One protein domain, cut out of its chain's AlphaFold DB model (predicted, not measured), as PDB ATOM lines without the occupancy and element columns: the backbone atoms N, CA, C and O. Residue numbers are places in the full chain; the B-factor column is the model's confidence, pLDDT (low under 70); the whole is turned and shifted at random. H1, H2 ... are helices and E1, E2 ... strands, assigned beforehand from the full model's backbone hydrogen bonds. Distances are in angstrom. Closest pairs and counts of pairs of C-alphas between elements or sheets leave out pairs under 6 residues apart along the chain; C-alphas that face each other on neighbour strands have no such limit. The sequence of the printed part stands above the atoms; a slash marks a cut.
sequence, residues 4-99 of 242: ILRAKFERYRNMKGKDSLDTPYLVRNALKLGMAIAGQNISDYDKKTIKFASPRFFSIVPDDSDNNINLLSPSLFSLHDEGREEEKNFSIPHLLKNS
ATOM      1  N   ILE A   4      44.164  22.379 182.731       66.88
ATOM      2  CA  ILE A   4      43.476  22.153 181.452       66.88
ATOM      3  C   ILE A   4      44.132  22.957 180.317       66.88
ATOM      4  O   ILE A   4      44.261  22.465 179.195       66.88
ATOM      5  N   LEU A   5      44.597  24.179 180.605       64.56
ATOM      6  CA  LEU A   5      45.316  25.006 179.631       64.56
ATOM      7  C   LEU A   5      46.714  24.450 179.361       64.56
ATOM      8  O   LEU A   5      47.160  24.461 178.217       64.56
ATOM      9  N   ARG A   6      47.366  23.883 180.382       73.19
ATOM     10  CA  ARG A   6      48.674  23.234 180.246       73.19
ATOM     11  C   ARG A   6      48.584  21.963 179.392       73.19
ATOM     12  O   ARG A   6      49.377  21.799 178.474       73.19
ATOM     13  N   ALA A   7      47.560  21.135 179.603       77.19
ATOM     14  CA  ALA A   7      47.308  19.939 178.798       77.19
ATOM     15  C   ALA A   7      46.935  20.265 177.337       77.19
ATOM     16  O   ALA A   7      47.364  19.567 176.415       77.19
ATOM     17  N   LYS A   8      46.176  21.348 177.099       66.81
ATOM     18  CA  LYS A   8      45.899  21.844 175.739       66.81
ATOM     19  C   LYS A   8      47.164  22.355 175.051       66.81
ATOM     20  O   LYS A   8      47.365  22.029 173.886       66.81
ATOM     21  N   PHE A   9      48.020  23.093 175.761       64.88
ATOM     22  CA  PHE A   9      49.303  23.580 175.238       64.88
ATOM     23  C   PHE A   9      50.272  22.438 174.896       64.88
ATOM     24  O   PHE A   9      50.884  22.459 173.832       64.88
ATOM     25  N   GLU A  10      50.366  21.419 175.752       70.88
ATOM     26  CA  GLU A  10      51.170  20.210 175.517       70.88
ATOM     27  C   GLU A  10      50.674  19.428 174.286       70.88
ATOM     28  O   GLU A  10      51.469  19.042 173.428       70.88
ATOM     29  N   ARG A  11      49.350  19.268 174.123       61.38
ATOM     30  CA  ARG A  11      48.766  18.660 172.912       61.38
ATOM     31  C   ARG A  11      49.016  19.492 171.651       61.38
ATOM     32  O   ARG A  11      49.349  18.916 170.619       61.38
ATOM     33  N   TYR A  12      48.905  20.819 171.732       57.81
ATOM     34  CA  TYR A  12      49.184  21.721 170.606       57.81
ATOM     35  C   TYR A  12      50.653  21.637 170.163       57.81
ATOM     36  O   TYR A  12      50.944  21.617 168.969       57.81
ATOM     37  N   ARG A  13      51.583  21.528 171.122       60.12
ATOM     38  CA  ARG A  13      53.020  21.369 170.859       60.12
ATOM     39  C   ARG A  13      53.338  20.008 170.225       60.12
ATOM     40  O   ARG A  13      54.109  19.958 169.275       60.12
ATOM     41  N   ASN A  14      52.690  18.935 170.686       57.03
ATOM     42  CA  ASN A  14      52.862  17.587 170.130       57.03
ATOM     43  C   ASN A  14      52.224  17.404 168.740       57.03
ATOM     44  O   ASN A  14      52.704  16.581 167.964       57.03
ATOM     45  N   MET A  15      51.191  18.180 168.386       52.16
ATOM     46  CA  MET A  15      50.637  18.209 167.022       52.16
ATOM     47  C   MET A  15      51.527  18.979 166.035       52.16
ATOM     48  O   MET A  15      51.596  18.608 164.871       52.16
ATOM     49  N   LYS A  16      52.256  20.005 166.495       52.09
ATOM     50  CA  LYS A  16      53.166  20.808 165.655       52.09
ATOM     51  C   LYS A  16      54.509  20.126 165.343       52.09
ATOM     52  O   LYS A  16      55.297  20.681 164.590       52.09
ATOM     53  N   GLY A  17      54.785  18.965 165.945       49.34
ATOM     54  CA  GLY A  17      56.054  18.232 165.815       49.34
ATOM     55  C   GLY A  17      56.009  16.990 164.919       49.34
ATOM     56  O   GLY A  17      56.984  16.247 164.877       49.34
ATOM     57  N   LYS A  18      54.890  16.724 164.236       51.59
ATOM     58  CA  LYS A  18      54.751  15.605 163.295       51.59
ATOM     59  C   LYS A  18      54.120  16.098 161.998       51.59
ATOM     60  O   LYS A  18      52.925  15.918 161.769       51.59
ATOM     61  N   ASP A  19      54.945  16.679 161.135       50.81
ATOM     62  CA  ASP A  19      54.650  16.703 159.706       50.81
ATOM     63  C   ASP A  19      54.596  15.242 159.229       50.81
ATOM     64  O   ASP A  19      55.608  14.570 159.062       50.81
ATOM     65  N   SER A  20      53.382  14.695 159.136       50.06
ATOM     66  CA  SER A  20      53.135  13.290 158.760       50.06
ATOM     67  C   SER A  20      53.550  12.958 157.322       50.06
ATOM     68  O   SER A  20      53.772  11.794 156.995       50.06
ATOM     69  N   LEU A  21      53.696  13.985 156.486       56.22
ATOM     70  CA  LEU A  21      54.473  13.936 155.263       56.22
ATOM     71  C   LEU A  21      55.735  14.741 155.528       56.22
ATOM     72  O   LEU A  21      55.646  15.937 155.784       56.22
ATOM     73  N   ASP A  22      56.890  14.096 155.441       59.72
ATOM     74  CA  ASP A  22      58.201  14.740 155.454       59.72
ATOM     75  C   ASP A  22      58.348  15.575 154.164       59.72
ATOM     76  O   ASP A  22      59.001  15.196 153.191       59.72
ATOM     77  N   THR A  23      57.595  16.676 154.086       63.28
ATOM     78  CA  THR A  23      57.480  17.537 152.905       63.28
ATOM     79  C   THR A  23      58.836  18.075 152.443       63.28
ATOM     80  O   THR A  23      59.049  18.087 151.226       63.28
ATOM     81  N   PRO A  24      59.809  18.396 153.327       72.81
ATOM     82  CA  PRO A  24      61.161  18.724 152.890       72.81
ATOM     83  C   PRO A  24      61.838  17.551 152.171       72.81
ATOM     84  O   PRO A  24      62.488  17.759 151.147       72.81
ATOM     85  N   TYR A  25      61.660  16.317 152.655       77.69
ATOM     86  CA  TYR A  25      62.233  15.112 152.050       77.69
ATOM     87  C   TYR A  25      61.620  14.787 150.681       77.69
ATOM     88  O   TYR A  25      62.348  14.492 149.732       77.69
ATOM     89  N   LEU A  26      60.296  14.896 150.536       78.69
ATOM     90  CA  LEU A  26      59.607  14.671 149.259       78.69
ATOM     91  C   LEU A  26      60.009  15.699 148.195       78.69
ATOM     92  O   LEU A  26      60.334  15.318 147.070       78.69
ATOM     93  N   VAL A  27      60.039  16.986 148.555       80.62
ATOM     94  CA  VAL A  27      60.484  18.065 147.657       80.62
ATOM     95  C   VAL A  27      61.944  17.853 147.258       80.62
ATOM     96  O   VAL A  27      62.285  17.940 146.079       80.62
ATOM     97  N   ARG A  28      62.802  17.489 148.216       80.06
ATOM     98  CA  ARG A  28      64.216  17.186 147.978       80.06
ATOM     99  C   ARG A  28      64.404  15.995 147.029       80.06
ATOM    100  O   ARG A  28      65.191  16.071 146.092       80.06
ATOM    101  N   ASN A  29      63.642  14.919 147.192       83.25
ATOM    102  CA  ASN A  29      63.721  13.766 146.292       83.25
ATOM    103  C   ASN A  29      63.190  14.063 144.886       83.25
ATOM    104  O   ASN A  29      63.792  13.630 143.904       83.25
ATOM    105  N   ALA A  30      62.096  14.821 144.774       83.31
ATOM    106  CA  ALA A  30      61.560  15.245 143.484       83.31
ATOM    107  C   ALA A  30      62.563  16.126 142.721       83.31
ATOM    108  O   ALA A  30      62.779  15.935 141.526       83.31
ATOM    109  N   LEU A  31      63.236  17.041 143.424       80.62
ATOM    110  CA  LEU A  31      64.296  17.875 142.860       80.62
ATOM    111  C   LEU A  31      65.524  17.061 142.449       80.62
ATOM    112  O   LEU A  31      66.031  17.253 141.347       80.62
ATOM    113  N   LYS A  32      65.968  16.115 143.288       83.44
ATOM    114  CA  LYS A  32      67.060  15.185 142.958       83.44
ATOM    115  C   LYS A  32      66.765  14.409 141.677       83.44
ATOM    116  O   LYS A  32      67.634  14.286 140.818       83.44
ATOM    117  N   LEU A  33      65.533  13.918 141.536       85.75
ATOM    118  CA  LEU A  33      65.075  13.212 140.345       85.75
ATOM    119  C   LEU A  33      65.043  14.133 139.118       85.75
ATOM    120  O   LEU A  33      65.557  13.759 138.068       85.75
ATOM    121  N   GLY A  34      64.498  15.345 139.252       83.56
ATOM    122  CA  GLY A  34      64.478  16.336 138.173       83.56
ATOM    123  C   GLY A  34      65.882  16.708 137.688       83.56
ATOM    124  O   GLY A  34      66.131  16.728 136.486       83.56
ATOM    125  N   MET A  35      66.824  16.918 138.611       78.75
ATOM    126  CA  MET A  35      68.233  17.181 138.295       78.75
ATOM    127  C   MET A  35      68.907  15.991 137.604       78.75
ATOM    128  O   MET A  35      69.630  16.191 136.630       78.75
ATOM    129  N   ALA A  36      68.635  14.760 138.056       83.25
ATOM    130  CA  ALA A  36      69.146  13.544 137.422       83.25
ATOM    131  C   ALA A  36      68.627  13.382 135.983       83.25
ATOM    132  O   ALA A  36      69.394  13.042 135.086       83.25
ATOM    133  N   ILE A  37      67.341  13.672 135.749       87.69
ATOM    134  CA  ILE A  37      66.727  13.650 134.411       87.69
ATOM    135  C   ILE A  37      67.311  14.753 133.519       87.69
ATOM    136  O   ILE A  37      67.564  14.519 132.341       87.69
ATOM    137  N   ALA A  38      67.573  15.936 134.077       80.75
ATOM    138  CA  ALA A  38      68.192  17.059 133.371       80.75
ATOM    139  C   ALA A  38      69.700  16.869 133.098       80.75
ATOM    140  O   ALA A  38      70.334  17.766 132.544       80.75
ATOM    141  N   GLY A  39      70.290  15.733 133.491       77.81
ATOM    142  CA  GLY A  39      71.707  15.431 133.275       77.81
ATOM    143  C   GLY A  39      72.665  16.209 134.182       77.81
ATOM    144  O   GLY A  39      73.855  16.291 133.884       77.81
ATOM    145  N   GLN A  40      72.173  16.792 135.280       75.12
ATOM    146  CA  GLN A  40      73.011  17.503 136.244       75.12
ATOM    147  C   GLN A  40      73.680  16.539 137.232       75.12
ATOM    148  O   GLN A  40      73.150  15.477 137.563       75.12
ATOM    149  N   ASN A  41      74.858  16.917 137.735       76.31
ATOM    150  CA  ASN A  41      75.608  16.091 138.677       76.31
ATOM    151  C   ASN A  41      74.938  16.069 140.068       76.31
ATOM    152  O   ASN A  41      74.841  17.095 140.741       76.31
ATOM    153  N   ILE A  42      74.511  14.882 140.507       76.25
ATOM    154  CA  ILE A  42      73.770  14.655 141.760       76.25
ATOM    155  C   ILE A  42      74.639  14.158 142.928       76.25
ATOM    156  O   ILE A  42      74.112  13.958 144.022       76.25
ATOM    157  N   SER A  43      75.948  13.950 142.730       74.94
ATOM    158  CA  SER A  43      76.824  13.272 143.705       74.94
ATOM    159  C   SER A  43      76.897  13.954 145.076       74.94
ATOM    160  O   SER A  43      76.970  13.269 146.092       74.94
ATOM    161  N   ASP A  44      76.822  15.286 145.121       72.50
ATOM    162  CA  ASP A  44      76.829  16.068 146.369       72.50
ATOM    163  C   ASP A  44      75.471  16.701 146.705       72.50
ATOM    164  O   ASP A  44      75.372  17.513 147.624       72.50
ATOM    165  N   TYR A  45      74.394  16.315 146.011       77.06
ATOM    166  CA  TYR A  45      73.065  16.900 146.207       77.06
ATOM    167  C   TYR A  45      72.592  16.824 147.666       77.06
ATOM    168  O   TYR A  45      72.036  17.783 148.194       77.06
ATOM    169  N   ASP A  46      72.857  15.714 148.357       77.69
ATOM    170  CA  ASP A  46      72.389  15.479 149.730       77.69
ATOM    171  C   ASP A  46      73.086  16.372 150.777       77.69
ATOM    172  O   ASP A  46      72.580  16.522 151.884       77.69
ATOM    173  N   LYS A  47      74.200  17.023 150.415       77.19
ATOM    174  CA  LYS A  47      74.948  17.942 151.289       77.19
ATOM    175  C   LYS A  47      74.669  19.416 150.998       77.19
ATOM    176  O   LYS A  47      75.072  20.277 151.776       77.19
ATOM    177  N   LYS A  48      73.989  19.716 149.887       78.69
ATOM    178  CA  LYS A  48      73.698  21.088 149.463       78.69
ATOM    179  C   LYS A  48      72.419  21.623 150.108       78.69
ATOM    180  O   LYS A  48      71.456  20.882 150.336       78.69
ATOM    181  N   THR A  49      72.402  22.921 150.392       80.19
ATOM    182  CA  THR A  49      71.204  23.627 150.874       80.19
ATOM    183  C   THR A  49      70.370  24.071 149.680       80.19
ATOM    184  O   THR A  49      70.911  24.564 148.694       80.19
ATOM    185  N   ILE A  50      69.051  23.897 149.748       79.75
ATOM    186  CA  ILE A  50      68.132  24.279 148.669       79.75
ATOM    187  C   ILE A  50      67.515  25.626 149.034       79.75
ATOM    188  O   ILE A  50      66.857  25.736 150.069       79.75
ATOM    189  N   LYS A  51      67.714  26.635 148.189       81.38
ATOM    190  CA  LYS A  51      67.018  27.922 148.270       81.38
ATOM    191  C   LYS A  51      65.912  27.928 147.224       81.38
ATOM    192  O   LYS A  51      66.178  27.701 146.043       81.38
ATOM    193  N   PHE A  52      64.676  28.129 147.664       83.69
ATOM    194  CA  PHE A  52      63.494  28.081 146.809       83.69
ATOM    195  C   PHE A  52      62.727  29.396 146.892       83.69
ATOM    196  O   PHE A  52      62.392  29.829 147.992       83.69
ATOM    197  N   ALA A  53      62.430  29.990 145.732       82.25
ATOM    198  CA  ALA A  53      61.634  31.212 145.603       82.25
ATOM    199  C   ALA A  53      62.095  32.367 146.520       82.25
ATOM    200  O   ALA A  53      61.282  33.137 147.026       82.25
ATOM    201  N   SER A  54      63.405  32.473 146.754       79.31
ATOM    202  CA  SER A  54      64.007  33.458 147.652       79.31
ATOM    203  C   SER A  54      64.958  34.367 146.867       79.31
ATOM    204  O   SER A  54      66.174  34.134 146.884       79.31
ATOM    205  N   PRO A  55      64.436  35.355 146.120       85.56
ATOM    206  CA  PRO A  55      65.288  36.299 145.419       85.56
ATOM    207  C   PRO A  55      66.142  37.088 146.413       85.56
ATOM    208  O   PRO A  55      65.735  37.345 147.548       85.56
ATOM    209  N   ARG A  56      67.342  37.470 145.978       85.62
ATOM    210  CA  ARG A  56      68.237  38.334 146.751       85.62
ATOM    211  C   ARG A  56      68.316  39.683 146.066       85.62
ATOM    212  O   ARG A  56      68.550  39.725 144.865       85.62
ATOM    213  N   PHE A  57      68.150  40.759 146.818       86.88
ATOM    214  CA  PHE A  57      68.234  42.117 146.290       86.88
ATOM    215  C   PHE A  57      69.529  42.779 146.753       86.88
ATOM    216  O   PHE A  57      69.957  42.547 147.885       86.88
ATOM    217  N   PHE A  58      70.136  43.595 145.889       85.56
ATOM    218  CA  PHE A  58      71.279  44.454 146.226       85.56
ATOM    219  C   PHE A  58      72.461  43.711 146.874       85.56
ATOM    220  O   PHE A  58      73.094  44.217 147.803       85.56
ATOM    221  N   SER A  59      72.768  42.490 146.413       83.12
ATOM    222  CA  SER A  59      73.900  41.733 146.951       83.12
ATOM    223  C   SER A  59      75.218  42.450 146.675       83.12
ATOM    224  O   SER A  59      75.462  42.934 145.577       83.12
ATOM    225  N   ILE A  60      76.079  42.501 147.688       83.19
ATOM    226  CA  ILE A  60      77.462  42.993 147.578       83.19
ATOM    227  C   ILE A  60      78.470  41.864 147.337       83.19
ATOM    228  O   ILE A  60      79.621  42.125 147.020       83.19
ATOM    229  N   VAL A  61      78.036  40.614 147.509       83.62
ATOM    230  CA  VAL A  61      78.862  39.415 147.355       83.62
ATOM    231  C   VAL A  61      78.199  38.503 146.326       83.62
ATOM    232  O   VAL A  61      76.987  38.262 146.454       83.62
ATOM    233  N   PRO A  62      78.976  37.964 145.370       83.75
ATOM    234  CA  PRO A  62      78.460  37.072 144.347       83.75
ATOM    235  C   PRO A  62      77.900  35.777 144.917       83.75
ATOM    236  O   PRO A  62      78.333  35.250 145.946       83.75
ATOM    237  N   ASP A  63      76.898  35.249 144.225       75.38
ATOM    238  CA  ASP A  63      76.268  33.980 144.540       75.38
ATOM    239  C   ASP A  63      77.045  32.779 143.978       75.38
ATOM    240  O   ASP A  63      76.517  31.990 143.196       75.38
ATOM    241  N   ASP A  64      78.292  32.622 144.424       67.00
ATOM    242  CA  ASP A  64      79.208  31.567 143.954       67.00
ATOM    243  C   ASP A  64      79.323  30.393 144.938       67.00
ATOM    244  O   ASP A  64      80.276  29.616 144.943       67.00
ATOM    245  N   SER A  65      78.337  30.240 145.822       64.06
ATOM    246  CA  SER A  65      78.338  29.139 146.780       64.06
ATOM    247  C   SER A  65      77.983  27.810 146.104       64.06
ATOM    248  O   SER A  65      76.807  27.469 145.983       64.06
ATOM    249  N   ASP A  66      79.000  27.009 145.778       66.81
ATOM    250  CA  ASP A  66      78.858  25.627 145.284       66.81
ATOM    251  C   ASP A  66      77.988  24.736 146.191       66.81
ATOM    252  O   ASP A  66      77.418  23.735 145.746       66.81
ATOM    253  N   ASN A  67      77.853  25.107 147.467       70.62
ATOM    254  CA  ASN A  67      77.061  24.394 148.466       70.62
ATOM    255  C   ASN A  67      75.553  24.705 148.428       70.62
ATOM    256  O   ASN A  67      74.799  24.084 149.180       70.62
ATOM    257  N   ASN A  68      75.098  25.637 147.586       73.75
ATOM    258  CA  ASN A  68      73.690  26.022 147.497       73.75
ATOM    259  C   ASN A  68      73.103  25.698 146.118       73.75
ATOM    260  O   ASN A  68      73.723  25.925 145.084       73.75
ATOM    261  N   ILE A  69      71.878  25.178 146.107       77.12
ATOM    262  CA  ILE A  69      71.073  24.979 144.903       77.12
ATOM    263  C   ILE A  69      69.975  26.033 144.927       77.12
ATOM    264  O   ILE A  69      69.089  25.981 145.779       77.12
ATOM    265  N   ASN A  70      70.031  26.978 143.992       76.81
ATOM    266  CA  ASN A  70      69.083  28.087 143.926       76.81
ATOM    267  C   ASN A  70      68.043  27.799 142.845       76.81
ATOM    268  O   ASN A  70      68.370  27.734 141.663       76.81
ATOM    269  N   LEU A  71      66.794  27.624 143.263       76.25
ATOM    270  CA  LEU A  71      65.656  27.381 142.389       76.25
ATOM    271  C   LEU A  71      64.690  28.559 142.486       76.25
ATOM    272  O   LEU A  71      64.246  28.909 143.581       76.25
ATOM    273  N   LEU A  72      64.382  29.188 141.347       78.62
ATOM    274  CA  LEU A  72      63.521  30.382 141.281       78.62
ATOM    275  C   LEU A  72      63.963  31.497 142.247       78.62
ATOM    276  O   LEU A  72      63.148  32.264 142.748       78.62
ATOM    277  N   SER A  73      65.258  31.549 142.553       78.00
ATOM    278  CA  SER A  73      65.843  32.436 143.560       78.00
ATOM    279  C   SER A  73      66.926  33.304 142.914       78.00
ATOM    280  O   SER A  73      68.099  33.143 143.252       78.00
ATOM    281  N   PRO A  74      66.574  34.139 141.917       84.19
ATOM    282  CA  PRO A  74      67.550  34.980 141.239       84.19
ATOM    283  C   PRO A  74      68.108  36.044 142.193       84.19
ATOM    284  O   PRO A  74      67.397  36.548 143.068       84.19
ATOM    285  N   SER A  75      69.371  36.412 142.001       84.44
ATOM    286  CA  SER A  75      69.883  37.685 142.510       84.44
ATOM    287  C   SER A  75      69.438  38.796 141.556       84.44
ATOM    288  O   SER A  75      69.624  38.682 140.346       84.44
ATOM    289  N   LEU A  76      68.833  39.851 142.092       86.81
ATOM    290  CA  LEU A  76      68.369  41.023 141.357       86.81
ATOM    291  C   LEU A  76      69.086  42.266 141.881       86.81
ATOM    292  O   LEU A  76      69.260  42.433 143.091       86.81
ATOM    293  N   PHE A  77      69.466  43.164 140.972       86.12
ATOM    294  CA  PHE A  77      70.082  44.451 141.302       86.12
ATOM    295  C   PHE A  77      71.361  44.331 142.140       86.12
ATOM    296  O   PHE A  77      71.629  45.183 142.987       86.12
ATOM    297  N   SER A  78      72.162  43.285 141.924       88.12
ATOM    298  CA  SER A  78      73.437  43.110 142.619       88.12
ATOM    299  C   SER A  78      74.319  44.351 142.463       88.12
ATOM    300  O   SER A  78      74.403  44.950 141.390       88.12
ATOM    301  N   LEU A  79      74.984  44.746 143.545       84.94
ATOM    302  CA  LEU A  79      75.921  45.866 143.579       84.94
ATOM    303  C   LEU A  79      77.323  45.440 143.132       84.94
ATOM    304  O   LEU A  79      78.269  46.177 143.344       84.94
ATOM    305  N   HIS A  80      77.489  44.276 142.514       83.38
ATOM    306  CA  HIS A  80      78.746  43.809 141.930       83.38
ATOM    307  C   HIS A  80      78.498  43.298 140.512       83.38
ATOM    308  O   HIS A  80      77.379  42.942 140.161       83.38
ATOM    309  N   ASP A  81      79.561  43.227 139.712       83.06
ATOM    310  CA  ASP A  81      79.545  42.693 138.336       83.06
ATOM    311  C   ASP A  81      80.138  41.263 138.287       83.06
ATOM    312  O   ASP A  81      80.656  40.792 137.275       83.06
ATOM    313  N   GLU A  82      80.128  40.585 139.435       81.50
ATOM    314  CA  GLU A  82      80.665  39.234 139.655       81.50
ATOM    315  C   GLU A  82      79.556  38.178 139.794       81.50
ATOM    316  O   GLU A  82      78.381  38.524 139.890       81.50
ATOM    317  N   GLY A  83      79.918  36.893 139.788       79.56
ATOM    318  CA  GLY A  83      78.977  35.777 139.917       79.56
ATOM    319  C   GLY A  83      78.514  35.156 138.593       79.56
ATOM    320  O   GLY A  83      79.186  35.255 137.553       79.56
ATOM    321  N   ARG A  84      77.353  34.491 138.633       83.12
ATOM    322  CA  ARG A  84      76.723  33.840 137.470       83.12
ATOM    323  C   ARG A  84      76.253  34.851 136.424       83.12
ATOM    324  O   ARG A  84      75.971  36.000 136.746       83.12
ATOM    325  N   GLU A  85      76.141  34.419 135.165       81.94
ATOM    326  CA  GLU A  85      75.702  35.295 134.065       81.94
ATOM    327  C   GLU A  85      74.331  35.927 134.327       81.94
ATOM    328  O   GLU A  85      74.140  37.103 134.029       81.94
ATOM    329  N   GLU A  86      73.396  35.190 134.939       81.25
ATOM    330  CA  GLU A  86      72.079  35.744 135.266       81.25
ATOM    331  C   GLU A  86      72.191  36.882 136.293       81.25
ATOM    332  O   GLU A  86      71.608  37.944 136.100       81.25
ATOM    333  N   GLU A  87      72.986  36.693 137.349       85.19
ATOM    334  CA  GLU A  87      73.232  37.713 138.376       85.19
ATOM    335  C   GLU A  87      73.934  38.950 137.796       85.19
ATOM    336  O   GLU A  87      73.521  40.078 138.062       85.19
ATOM    337  N   LYS A  88      74.939  38.745 136.936       86.06
ATOM    338  CA  LYS A  88      75.651  39.830 136.250       86.06
ATOM    339  C   LYS A  88      74.723  40.656 135.372       86.06
ATOM    340  O   LYS A  88      74.735  41.879 135.477       86.06
ATOM    341  N   ASN A  89      73.885  40.008 134.561       83.38
ATOM    342  CA  ASN A  89      72.988  40.688 133.621       83.38
ATOM    343  C   ASN A  89      71.943  41.571 134.324       83.38
ATOM    344  O   ASN A  89      71.537  42.591 133.768       83.38
ATOM    345  N   PHE A  90      71.537  41.210 135.544       82.50
ATOM    346  CA  PHE A  90      70.609  41.990 136.371       82.50
ATOM    347  C   PHE A  90      71.305  42.861 137.428       82.50
ATOM    348  O   PHE A  90      70.630  43.464 138.267       82.50
ATOM    349  N   SER A  91      72.637  42.948 137.410       84.62
ATOM    350  CA  SER A  91      73.387  43.770 138.358       84.62
ATOM    351  C   SER A  91      73.258  45.259 138.039       84.62
ATOM    352  O   SER A  91      73.195  45.663 136.879       84.62
ATOM    353  N   ILE A  92      73.268  46.106 139.068       81.31
ATOM    354  CA  ILE A  92      73.221  47.562 138.898       81.31
ATOM    355  C   ILE A  92      74.397  48.070 138.043       81.31
ATOM    356  O   ILE A  92      74.143  48.841 137.118       81.31
ATOM    357  N   PRO A  93      75.662  47.643 138.251       79.19
ATOM    358  CA  PRO A  93      76.763  48.074 137.393       79.19
ATOM    359  C   PRO A  93      76.562  47.695 135.921       79.19
ATOM    360  O   PRO A  93      76.838  48.509 135.043       79.19
ATOM    361  N   HIS A  94      76.075  46.484 135.640       80.50
ATOM    362  CA  HIS A  94      75.849  46.020 134.273       80.50
ATOM    363  C   HIS A  94      74.668  46.737 133.618       80.50
ATOM    364  O   HIS A  94      74.780  47.201 132.483       80.50
ATOM    365  N   LEU A  95      73.564  46.899 134.349       78.38
ATOM    366  CA  LEU A  95      72.400  47.653 133.901       78.38
ATOM    367  C   LEU A  95      72.766  49.115 133.630       78.38
ATOM    368  O   LEU A  95      72.383  49.636 132.594       78.38
ATOM    369  N   LEU A  96      73.562  49.779 134.467       73.12
ATOM    370  CA  LEU A  96      73.986  51.164 134.213       73.12
ATOM    371  C   LEU A  96      74.950  51.297 133.026       73.12
ATOM    372  O   LEU A  96      74.878  52.278 132.295       73.12
ATOM    373  N   LYS A  97      75.849  50.324 132.818       72.31
ATOM    374  CA  LYS A  97      76.785  50.328 131.680       72.31
ATOM    375  C   LYS A  97      76.094  50.038 130.346       72.31
ATOM    376  O   LYS A  97      76.446  50.644 129.336       72.31
ATOM    377  N   ASN A  98      75.170  49.074 130.336       69.75
ATOM    378  CA  ASN A  98      74.628  48.492 129.104       69.75
ATOM    379  C   ASN A  98      73.219  48.970 128.780       69.75
ATOM    380  O   ASN A  98      72.839  49.005 127.608       69.75
ATOM    381  N   SER A  99      72.436  49.335 129.790       60.25
ATOM    382  CA  SER A  99      71.146  49.950 129.549       60.25
ATOM    383  C   SER A  99      71.305  51.458 129.421       60.25
ATOM    384  O   SER A  99      72.156  52.114 130.022       60.25
TER     385      SER A  99
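AT A GLANCE: This is residues 4 to 99 of the 242 residues of an uncharacterized protein of Enterobius vermicularis (UniProt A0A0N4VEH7). An extended, flat model: a free arm of residues 4 to 23, which holds H1, sticks out from a loose body in which H2, a small sheet of E1 and E2, and two long loops follow one another toward the short helices H3 and H4 at the far end. The printed part has 96 residues with four named helices and two named strands, in the order H1 H2 E1 E2 H3 H4; the sheet, E1 beside E2, is parallel. The class is mostly helix, though under half of the residues are in named elements. The radius of gyration of the C-alphas is 19.6 A and the spans are 66 by 36 by 18 A.

IN THESE COORDINATES: H1, residues 4 to 15, begins at C-alpha 4 (43.476, 22.153, 181.452) and is 16.6 A long. H2, residues 23 to 37, is the longest helix at 21.0 A. E1 is residues 49 to 52 and E2 residues 68 to 71. H3 is residues 85 to 89; H4, residues 92 to 98, ends at C-alpha 98 (74.628, 48.492, 129.104).

HOW THE PARTS SIT: E1 and E2 are parallel neighbours at 19 degrees, with N 51 and O 69 2.9 A apart and N 71 and O 51 2.8 A apart, within hydrogen-bond range. Residues 56 to 57 pair with residues 75 to 76, also parallel. H2 and E1 are near each other, with 5 pairs of C-alphas within 10 A. H1 and H2 are apart. H3 and H4 are close but not clearly touching; their closest C-alphas, of Lys 88 and His 94, are 6.5 A apart. In the four helices every O i to N i+4 pair is within hydrogen-bond range.

THE WHOLE: The C-alphas of Ile 4 and Asn 98, the two farthest apart, are 66.4 A apart. The printed part has no cut. The links H2 to E1, E1 to E2 and E2 to H3 are long. Mean pLDDT of the printed part is 75.7; residues 4 to 5, 8 to 9, 11 to 23, 64 to 66 and 98 to 99 are under 70.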